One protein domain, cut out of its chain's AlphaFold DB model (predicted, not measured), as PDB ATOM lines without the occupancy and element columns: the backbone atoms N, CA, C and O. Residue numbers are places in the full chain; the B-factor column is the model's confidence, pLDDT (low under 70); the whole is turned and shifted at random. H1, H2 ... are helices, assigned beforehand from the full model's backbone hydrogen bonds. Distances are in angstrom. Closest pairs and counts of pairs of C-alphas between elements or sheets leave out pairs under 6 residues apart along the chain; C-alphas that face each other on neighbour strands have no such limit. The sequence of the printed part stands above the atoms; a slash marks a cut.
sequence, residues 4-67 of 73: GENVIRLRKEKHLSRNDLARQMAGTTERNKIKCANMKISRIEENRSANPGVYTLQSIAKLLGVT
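Overview. This is residues 4 to 67 of the 73 residues of a protein of Clostridium sp. CAG:354 (UniProt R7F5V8). Four helices make a compact, rounded body: H2 crosses the longest helix, H3, while H1 makes a corner with H3's last residues. H4 runs much as H1 does and packs on H2. The printed part has 64 residues, 45 of them in four named helices, H1, H2, H3 and H4 in chain order, with no named strand; the class is all helix, the radius of gyration of the C-alphas is 10.7 A and the spans are 27 by 24 by 18 A.

Along the chain. Find C-alpha 4 at (8.441, 9.024, -24.788), where H1 begins, running to 13. H2 is residues 18 to 26; H3, 31 to 45, is 20.7 A long; H4, 54 to 64, is 15.2 A long and ends at (10.067, 22.377, -21.584).

Arrangement. H1 touches H3's residues 44 to 45 alone, closest at C-alphas 4 and 45, 3.7 A. H1 and H4 only just touch, with 3 pairs within 8 A, closest C-alphas 11 and 64. H2 touches H3 at a steep tilt of 59 degrees, closest C-alphas 22 and 38, 4.8 A. H2 touches H4, closest C-alphas 25 and 59, 7.1 A. In H1 to H4 every O i to N i+4 pair is within hydrogen-bond range.

Size, cuts and confidence. The printed part has no cut. Look at residues 50 to 51 for pLDDT under 70.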
ATOM      1  N   GLY A   4       7.959   9.237 -26.150       90.31
ATOM      2  CA  GLY A   4       8.441   9.024 -24.788       90.31
ATOM      3  C   GLY A   4       9.934   9.307 -24.626       90.31
ATOM      4  O   GLY A   4      10.328  10.044 -23.721       90.31
ATOM      5  N   GLU A   5      10.764   8.790 -25.533       91.12
ATOM      6  CA  GLU A   5      12.214   9.026 -25.529       91.12
ATOM      7  C   GLU A   5      12.558  10.502 -25.749       91.12
ATOM      8  O   GLU A   5      13.436  11.035 -25.065       91.12
ATOM      9  N   ASN A   6      11.830  11.188 -26.636       92.19
ATOM     10  CA  ASN A   6      11.991  12.625 -26.861       92.19
ATOM     11  C   ASN A   6      11.701  13.445 -25.610       92.19
ATOM     12  O   ASN A   6      12.497  14.311 -25.241       92.19
ATOM     13  N   VAL A   7      10.602  13.139 -24.917       91.69
ATOM     14  CA  VAL A   7      10.251  13.797 -23.653       91.69
ATOM     15  C   VAL A   7      11.350  13.581 -22.609       91.69
ATOM     16  O   VAL A   7      11.756  14.542 -21.957       91.69
ATOM     17  N   ILE A   8      11.884  12.357 -22.474       93.75
ATOM     18  CA  ILE A   8      12.987  12.070 -21.538       93.75
ATOM     19  C   ILE A   8      14.226  12.896 -21.888       93.75
ATOM     20  O   ILE A   8      14.822  13.506 -20.994       93.75
ATOM     21  N   ARG A   9      14.629  12.896 -23.164       94.00
ATOM     22  CA  ARG A   9      15.816  13.605 -23.649       94.00
ATOM     23  C   ARG A   9      15.712  15.101 -23.358       94.00
ATOM     24  O   ARG A   9      16.548  15.635 -22.634       94.00
ATOM     25  N   LEU A  10      14.644  15.741 -23.827       93.88
ATOM     26  CA  LEU A  10      14.426  17.183 -23.673       93.88
ATOM     27  C   LEU A  10      14.292  17.589 -22.201       93.88
ATOM     28  O   LEU A  10      14.825  18.613 -21.777       93.88
ATOM     29  N   ARG A  11      13.642  16.759 -21.379       94.50
ATOM     30  CA  ARG A  11      13.556  16.991 -19.934       94.50
ATOM     31  C   ARG A  11      14.936  16.971 -19.266       94.50
ATOM     32  O   ARG A  11      15.206  17.812 -18.408       94.50
ATOM     33  N   LYS A  12      15.799  16.021 -19.640       93.31
ATOM     34  CA  LYS A  12      17.172  15.925 -19.117       93.31
ATOM     35  C   LYS A  12      18.054  17.081 -19.589       93.31
ATOM     36  O   LYS A  12      18.799  17.608 -18.771       93.31
ATOM     37  N   GLU A  13      17.927  17.511 -20.844       93.81
ATOM     38  CA  GLU A  13      18.619  18.698 -21.383       93.81
ATOM     39  C   GLU A  13      18.258  19.980 -20.614       93.81
ATOM     40  O   GLU A  13      19.084  20.872 -20.458       93.81
ATOM     41  N   LYS A  14      17.036  20.057 -20.074       90.44
ATOM     42  CA  LYS A  14      16.571  21.162 -19.222       90.44
ATOM     43  C   LYS A  14      16.861  20.963 -17.728       90.44
ATOM     44  O   LYS A  14      16.387  21.752 -16.918       90.44
ATOM     45  N   HIS A  15      17.599  19.917 -17.350       92.81
ATOM     46  CA  HIS A  15      17.906  19.561 -15.957       92.81
ATOM     47  C   HIS A  15      16.671  19.387 -15.050       92.81
ATOM     48  O   HIS A  15      16.749  19.571 -13.837       92.81
ATOM     49  N   LEU A  16      15.524  18.998 -15.615       92.88
ATOM     50  CA  LEU A  16      14.291  18.790 -14.857       92.88
ATOM     51  C   LEU A  16      14.142  17.321 -14.451       92.88
ATOM     52  O   LEU A  16      14.313  16.407 -15.263       92.88
ATOM     53  N   SER A  17      13.737  17.051 -13.209       93.94
ATOM     54  CA  SER A  17      13.231  15.719 -12.873       93.94
ATOM     55  C   SER A  17      11.808  15.544 -13.415       93.94
ATOM     56  O   SER A  17      11.081  16.511 -13.661       93.94
ATOM     57  N   ARG A  18      11.355  14.294 -13.574       93.62
ATOM     58  CA  ARG A  18       9.949  14.013 -13.918       93.62
ATOM     59  C   ARG A  18       8.992  14.641 -12.900       93.62
ATOM     60  O   ARG A  18       7.907  15.086 -13.260       93.62
ATOM     61  N   ASN A  19       9.400  14.681 -11.632       93.38
ATOM     62  CA  ASN A  19       8.590  15.234 -10.558       93.38
ATOM     63  C   ASN A  19       8.501  16.764 -10.629       93.38
ATOM     64  O   ASN A  19       7.443  17.315 -10.347       93.38
ATOM     65  N   ASP A  20       9.567  17.440 -11.057       92.94
ATOM     66  CA  ASP A  20       9.549  18.893 -11.264       92.94
ATOM     67  C   ASP A  20       8.624  19.260 -12.418       92.94
ATOM     68  O   ASP A  20       7.763  20.126 -12.267       92.94
ATOM     69  N   LEU A  21       8.709  18.520 -13.528       93.25
ATOM     70  CA  LEU A  21       7.782  18.679 -14.646       93.25
ATOM     71  C   LEU A  21       6.330  18.413 -14.212       93.25
ATOM     72  O   LEU A  21       5.430  19.171 -14.562       93.25
ATOM     73  N   ALA A  22       6.096  17.380 -13.398       94.19
ATOM     74  CA  ALA A  22       4.772  17.071 -12.860       94.19
ATOM     75  C   ALA A  22       4.228  18.167 -11.932       94.19
ATOM     76  O   ALA A  22       3.037  18.470 -11.988       94.19
ATOM     77  N   ARG A  23       5.079  18.771 -11.093       93.25
ATOM     78  CA  ARG A  23       4.711  19.909 -10.234       93.25
ATOM     79  C   ARG A  23       4.296  21.115 -11.063       93.25
ATOM     80  O   ARG A  23       3.241  21.688 -10.808       93.25
ATOM     81  N   GLN A  24       5.088  21.452 -12.079       92.81
ATOM     82  CA  GLN A  24       4.777  22.564 -12.977       92.81
ATOM     83  C   GLN A  24       3.497  22.300 -13.780       92.81
ATOM     84  O   GLN A  24       2.649  23.178 -13.890       92.81
ATOM     85  N   MET A  25       3.309  21.071 -14.269       91.50
ATOM     86  CA  MET A  25       2.104  20.670 -14.999       91.50
ATOM     87  C   MET A  25       0.847  20.677 -14.123       91.50
ATOM     88  O   MET A  25      -0.233  21.005 -14.606       91.50
ATOM     89  N   ALA A  26       0.967  20.311 -12.845       90.75
ATOM     90  CA  ALA A  26      -0.153  20.338 -11.911       90.75
ATOM     91  C   ALA A  26      -0.561  21.768 -11.515       90.75
ATOM     92  O   ALA A  26      -1.715  21.972 -11.139       90.75
ATOM     93  N   GLY A  27       0.363  22.738 -11.569       90.62
ATOM     94  CA  GLY A  27       0.104  24.141 -11.216       90.62
ATOM     95  C   GLY A  27      -0.310  24.349  -9.754       90.62
ATOM     96  O   GLY A  27      -0.946  25.342  -9.417       90.62
ATOM     97  N   THR A  28      -0.015  23.384  -8.883       89.31
ATOM     98  CA  THR A  28      -0.480  23.344  -7.493       89.31
ATOM     99  C   THR A  28       0.490  22.552  -6.619       89.31
ATOM    100  O   THR A  28       1.252  21.716  -7.108       89.31
ATOM    101  N   THR A  29       0.442  22.788  -5.310       89.19
ATOM    102  CA  THR A  29       1.191  22.033  -4.298       89.19
ATOM    103  C   THR A  29       0.445  20.789  -3.807       89.19
ATOM    104  O   THR A  29       1.019  19.988  -3.067       89.19
ATOM    105  N   GLU A  30      -0.808  20.569  -4.229       93.50
ATOM    106  CA  GLU A  30      -1.573  19.387  -3.820       93.50
ATOM    107  C   GLU A  30      -0.924  18.089  -4.321       93.50
ATOM    108  O   GLU A  30      -0.861  17.798  -5.523       93.50
ATOM    109  N   ARG A  31      -0.509  17.244  -3.371       91.81
ATOM    110  CA  ARG A  31       0.204  15.984  -3.631       91.81
ATOM    111  C   ARG A  31      -0.527  15.065  -4.611       91.81
ATOM    112  O   ARG A  31       0.117  14.437  -5.451       91.81
ATOM    113  N   ASN A  32      -1.854  14.991  -4.523       93.19
ATOM    114  CA  ASN A  32      -2.660  14.126  -5.385       93.19
ATOM    115  C   ASN A  32      -2.604  14.575  -6.852       93.19
ATOM    116  O   ASN A  32      -2.379  13.745  -7.732       93.19
ATOM    117  N   LYS A  33      -2.707  15.884  -7.117       91.94
ATOM    118  CA  LYS A  33      -2.623  16.438  -8.477       91.94
ATOM    119  C   LYS A  33      -1.232  16.242  -9.082       91.94
ATOM    120  O   LYS A  33      -1.126  15.792 -10.223       91.94
ATOM    121  N   ILE A  34      -0.174  16.461  -8.294       92.81
ATOM    122  CA  ILE A  34       1.216  16.208  -8.716       92.81
ATOM    123  C   ILE A  34       1.420  14.723  -9.046       92.81
ATOM    124  O   ILE A  34       1.982  14.392 -10.089       92.81
ATOM    125  N   LYS A  35       0.923  13.808  -8.200       93.44
ATOM    126  CA  LYS A  35       1.019  12.356  -8.432       93.44
ATOM    127  C   LYS A  35       0.311  11.941  -9.725       93.44
ATOM    128  O   LYS A  35       0.863  11.154 -10.493       93.44
ATOM    129  N   CYS A  36      -0.880  12.480  -9.993       91.44
ATOM    130  CA  CYS A  36      -1.610  12.224 -11.236       91.44
ATOM    131  C   CYS A  36      -0.855  12.736 -12.471       91.44
ATOM    132  O   CYS A  36      -0.760  12.011 -13.462       91.44
ATOM    133  N   ALA A  37      -0.293  13.947 -12.419       92.31
ATOM    134  CA  ALA A  37       0.527  14.490 -13.504       92.31
ATOM    135  C   ALA A  37       1.783  13.637 -13.743       92.31
ATOM    136  O   ALA A  37       2.071  13.262 -14.877       92.31
ATOM    137  N   ASN A  38       2.473  13.238 -12.672       94.25
ATOM    138  CA  ASN A  38       3.655  12.380 -12.750       94.25
ATOM    139  C   ASN A  38       3.326  11.033 -13.410       94.25
ATOM    140  O   ASN A  38       4.025  10.613 -14.327       94.25
ATOM    141  N   MET A  39       2.212  10.401 -13.027       93.38
ATOM    142  CA  MET A  39       1.762   9.147 -13.634       93.38
ATOM    143  C   MET A  39       1.470   9.296 -15.134       93.38
ATOM    144  O   MET A  39       1.839   8.419 -15.913       93.38
ATOM    145  N   LYS A  40       0.842  10.405 -15.551       91.56
ATOM    146  CA  LYS A  40       0.611  10.701 -16.975       91.56
ATOM    147  C   LYS A  40       1.932  10.825 -17.732       91.56
ATOM    148  O   LYS A  40       2.090  10.174 -18.757       91.56
ATOM    149  N   ILE A  41       2.887  11.588 -17.198       92.62
ATOM    150  CA  ILE A  41       4.214  11.755 -17.807       92.62
ATOM    151  C   ILE A  41       4.950  10.407 -17.869       92.62
ATOM    152  O   ILE A  41       5.478  10.063 -18.918       92.62
ATOM    153  N   SER A  42       4.919   9.601 -16.801       94.00
ATOM    154  CA  SER A  42       5.549   8.268 -16.763       94.00
ATOM    155  C   SER A  42       5.019   7.353 -17.864       94.00
ATOM    156  O   SER A  42       5.798   6.705 -18.551       94.00
ATOM    157  N   ARG A  43       3.697   7.331 -18.085       91.88
ATOM    158  CA  ARG A  43       3.084   6.515 -19.147       91.88
ATOM    159  C   ARG A  43       3.521   6.939 -20.547       91.88
ATOM    160  O   ARG A  43       3.591   6.086 -21.425       91.88
ATOM    161  N   ILE A  44       3.784   8.229 -20.753       91.38
ATOM    162  CA  ILE A  44       4.310   8.752 -22.018       91.38
ATOM    163  C   ILE A  44       5.779   8.355 -22.163       91.38
ATOM    164  O   ILE A  44       6.137   7.758 -23.168       91.38
ATOM    165  N   GLU A  45       6.605   8.613 -21.143       89.62
ATOM    166  CA  GLU A  45       8.037   8.277 -21.143       89.62
ATOM    167  C   GLU A  45       8.293   6.767 -21.328       89.62
ATOM    168  O   GLU A  45       9.248   6.381 -21.989       89.62
ATOM    169  N   GLU A  46       7.426   5.909 -20.786       89.75
ATOM    170  CA  GLU A  46       7.515   4.446 -20.905       89.75
ATOM    171  C   GLU A  46       6.827   3.885 -22.164       89.75
ATOM    172  O   GLU A  46       6.666   2.672 -22.277       89.75
ATOM    173  N   ASN A  47       6.352   4.741 -23.079       84.94
ATOM    174  CA  ASN A  47       5.585   4.353 -24.273       84.94
ATOM    175  C   ASN A  47       4.347   3.475 -23.989       84.94
ATOM    176  O   ASN A  47       3.825   2.801 -24.873       84.94
ATOM    177  N   ARG A  48       3.821   3.513 -22.758       85.50
ATOM    178  CA  ARG A  48       2.572   2.830 -22.366       85.50
ATOM    179  C   ARG A  48       1.321   3.587 -22.812       85.50
ATOM    180  O   ARG A  48       0.213   3.070 -22.708       85.50
ATOM    181  N   SER A  49       1.488   4.823 -23.269       76.56
ATOM    182  CA  SER A  49       0.447   5.637 -23.889       76.56
ATOM    183  C   SER A  49       0.718   5.727 -25.387       76.56
ATOM    184  O   SER A  49       1.448   6.616 -25.811       76.56
ATOM    185  N   ALA A  50       0.120   4.825 -26.172       61.91
ATOM    186  CA  ALA A  50       0.321   4.757 -27.624       61.91
ATOM    187  C   ALA A  50      -0.009   6.081 -28.337       61.91
ATOM    188  O   ALA A  50       0.696   6.466 -29.258       61.91
ATOM    189  N   ASN A  51      -1.031   6.804 -27.858       69.25
ATOM    190  CA  ASN A  51      -1.418   8.123 -28.359       69.25
ATOM    191  C   ASN A  51      -1.633   9.092 -27.189       69.25
ATOM    192  O   ASN A  51      -2.750   9.209 -26.673       69.25
ATOM    193  N   PRO A  52      -0.577   9.773 -26.712       79.19
ATOM    194  CA  PRO A  52      -0.733  10.852 -25.750       79.19
ATOM    195  C   PRO A  52      -1.629  11.939 -26.350       79.19
ATOM    196  O   PRO A  52      -1.424  12.362 -27.486       79.19
ATOM    197  N   GLY A  53      -2.624  12.413 -25.597       84.88
ATOM    198  CA  GLY A  53      -3.500  13.477 -26.087       84.88
ATOM    199  C   GLY A  53      -2.703  14.737 -26.440       84.88
ATOM    200  O   GLY A  53      -1.835  15.152 -25.667       84.88
ATOM    201  N   VAL A  54      -3.035  15.377 -27.567       86.56
ATOM    202  CA  VAL A  54      -2.332  16.565 -28.096       86.56
ATOM    203  C   VAL A  54      -2.188  17.664 -27.038       86.56
ATOM    204  O   VAL A  54      -1.112  18.227 -26.875       86.56
ATOM    205  N   TYR A  55      -3.227  17.895 -26.231       87.81
ATOM    206  CA  TYR A  55      -3.196  18.872 -25.135       87.81
ATOM    207  C   TYR A  55      -2.125  18.568 -24.070       87.81
ATOM    208  O   TYR A  55      -1.492  19.469 -23.516       87.81
ATOM    209  N   THR A  56      -1.897  17.283 -23.784       89.00
ATOM    210  CA  THR A  56      -0.872  16.851 -22.825       89.00
ATOM    211  C   THR A  56       0.524  17.089 -23.391       89.00
ATOM    212  O   THR A  56       1.373  17.632 -22.690       89.00
ATOM    213  N   LEU A  57       0.741  16.753 -24.666       89.50
ATOM    214  CA  LEU A  57       2.006  17.022 -25.351       89.50
ATOM    215  C   LEU A  57       2.279  18.522 -25.457       89.50
ATOM    216  O   LEU A  57       3.387  18.953 -25.165       89.50
ATOM    217  N   GLN A  58       1.264  19.328 -25.768       91.81
ATOM    218  CA  GLN A  58       1.378  20.785 -25.803       91.81
ATOM    219  C   GLN A  58       1.751  21.371 -24.441       91.81
ATOM    220  O   GLN A  58       2.604  22.253 -24.357       91.81
ATOM    221  N   SER A  59       1.147  20.858 -23.366       91.88
ATOM    222  CA  SER A  59       1.482  21.276 -22.004       91.88
ATOM    223  C   SER A  59       2.935  20.941 -21.662       91.88
ATOM    224  O   SER A  59       3.653  21.790 -21.144       91.88
ATOM    225  N   ILE A  60       3.392  19.730 -21.994       92.12
ATOM    226  CA  ILE A  60       4.782  19.307 -21.776       92.12
ATOM    227  C   ILE A  60       5.744  20.165 -22.604       92.12
ATOM    228  O   ILE A  60       6.708  20.687 -22.052       92.12
ATOM    229  N   ALA A  61       5.462  20.370 -23.892       92.88
ATOM    230  CA  ALA A  61       6.273  21.195 -24.783       92.88
ATOM    231  C   ALA A  61       6.420  22.627 -24.243       92.88
ATOM    232  O   ALA A  61       7.533  23.135 -24.123       92.88
ATOM    233  N   LYS A  62       5.310  23.235 -23.799       93.56
ATOM    234  CA  LYS A  62       5.303  24.570 -23.188       93.56
ATOM    235  C   LYS A  62       6.179  24.642 -21.935       93.56
ATOM    236  O   LYS A  62       6.937  25.593 -21.786       93.56
ATOM    237  N   LEU A  63       6.091  23.648 -21.050       92.94
ATOM    238  CA  LEU A  63       6.890  23.598 -19.818       92.94
ATOM    239  C   LEU A  63       8.379  23.354 -20.085       92.94
ATOM    240  O   LEU A  63       9.231  23.854 -19.359       92.94
ATOM    241  N   LEU A  64       8.694  22.604 -21.139       92.00
ATOM    242  CA  LEU A  64      10.067  22.377 -21.584       92.00
ATOM    243  C   LEU A  64      10.616  23.542 -22.429       92.00
ATOM    244  O   LEU A  64      11.817  23.582 -22.699       92.00
ATOM    245  N   GLY A  65       9.770  24.501 -22.823       92.56
ATOM    246  CA  GLY A  65      10.147  25.627 -23.677       92.56
ATOM    247  C   GLY A  65      10.536  25.195 -25.094       92.56
ATOM    248  O   GLY A  65      11.485  25.737 -25.654       92.56
ATOM    249  N   VAL A  66       9.848  24.189 -25.634       93.12
ATOM    250  CA  VAL A  66      10.062  23.621 -26.977       93.12
ATOM    251  C   VAL A  66       8.743  23.561 -27.743       93.12
ATOM    252  O   VAL A  66       7.671  23.807 -27.182       93.12
ATOM    253  N   THR A  67       8.801  23.224 -29.029       92.12
ATOM    254  CA  THR A  67       7.593  23.012 -29.830       92.12
ATOM    255  C   THR A  67       7.078  21.578 -29.688       92.12
ATOM    256  O   THR A  67       7.803  20.674 -29.272       92.12
TER     257      THR A  67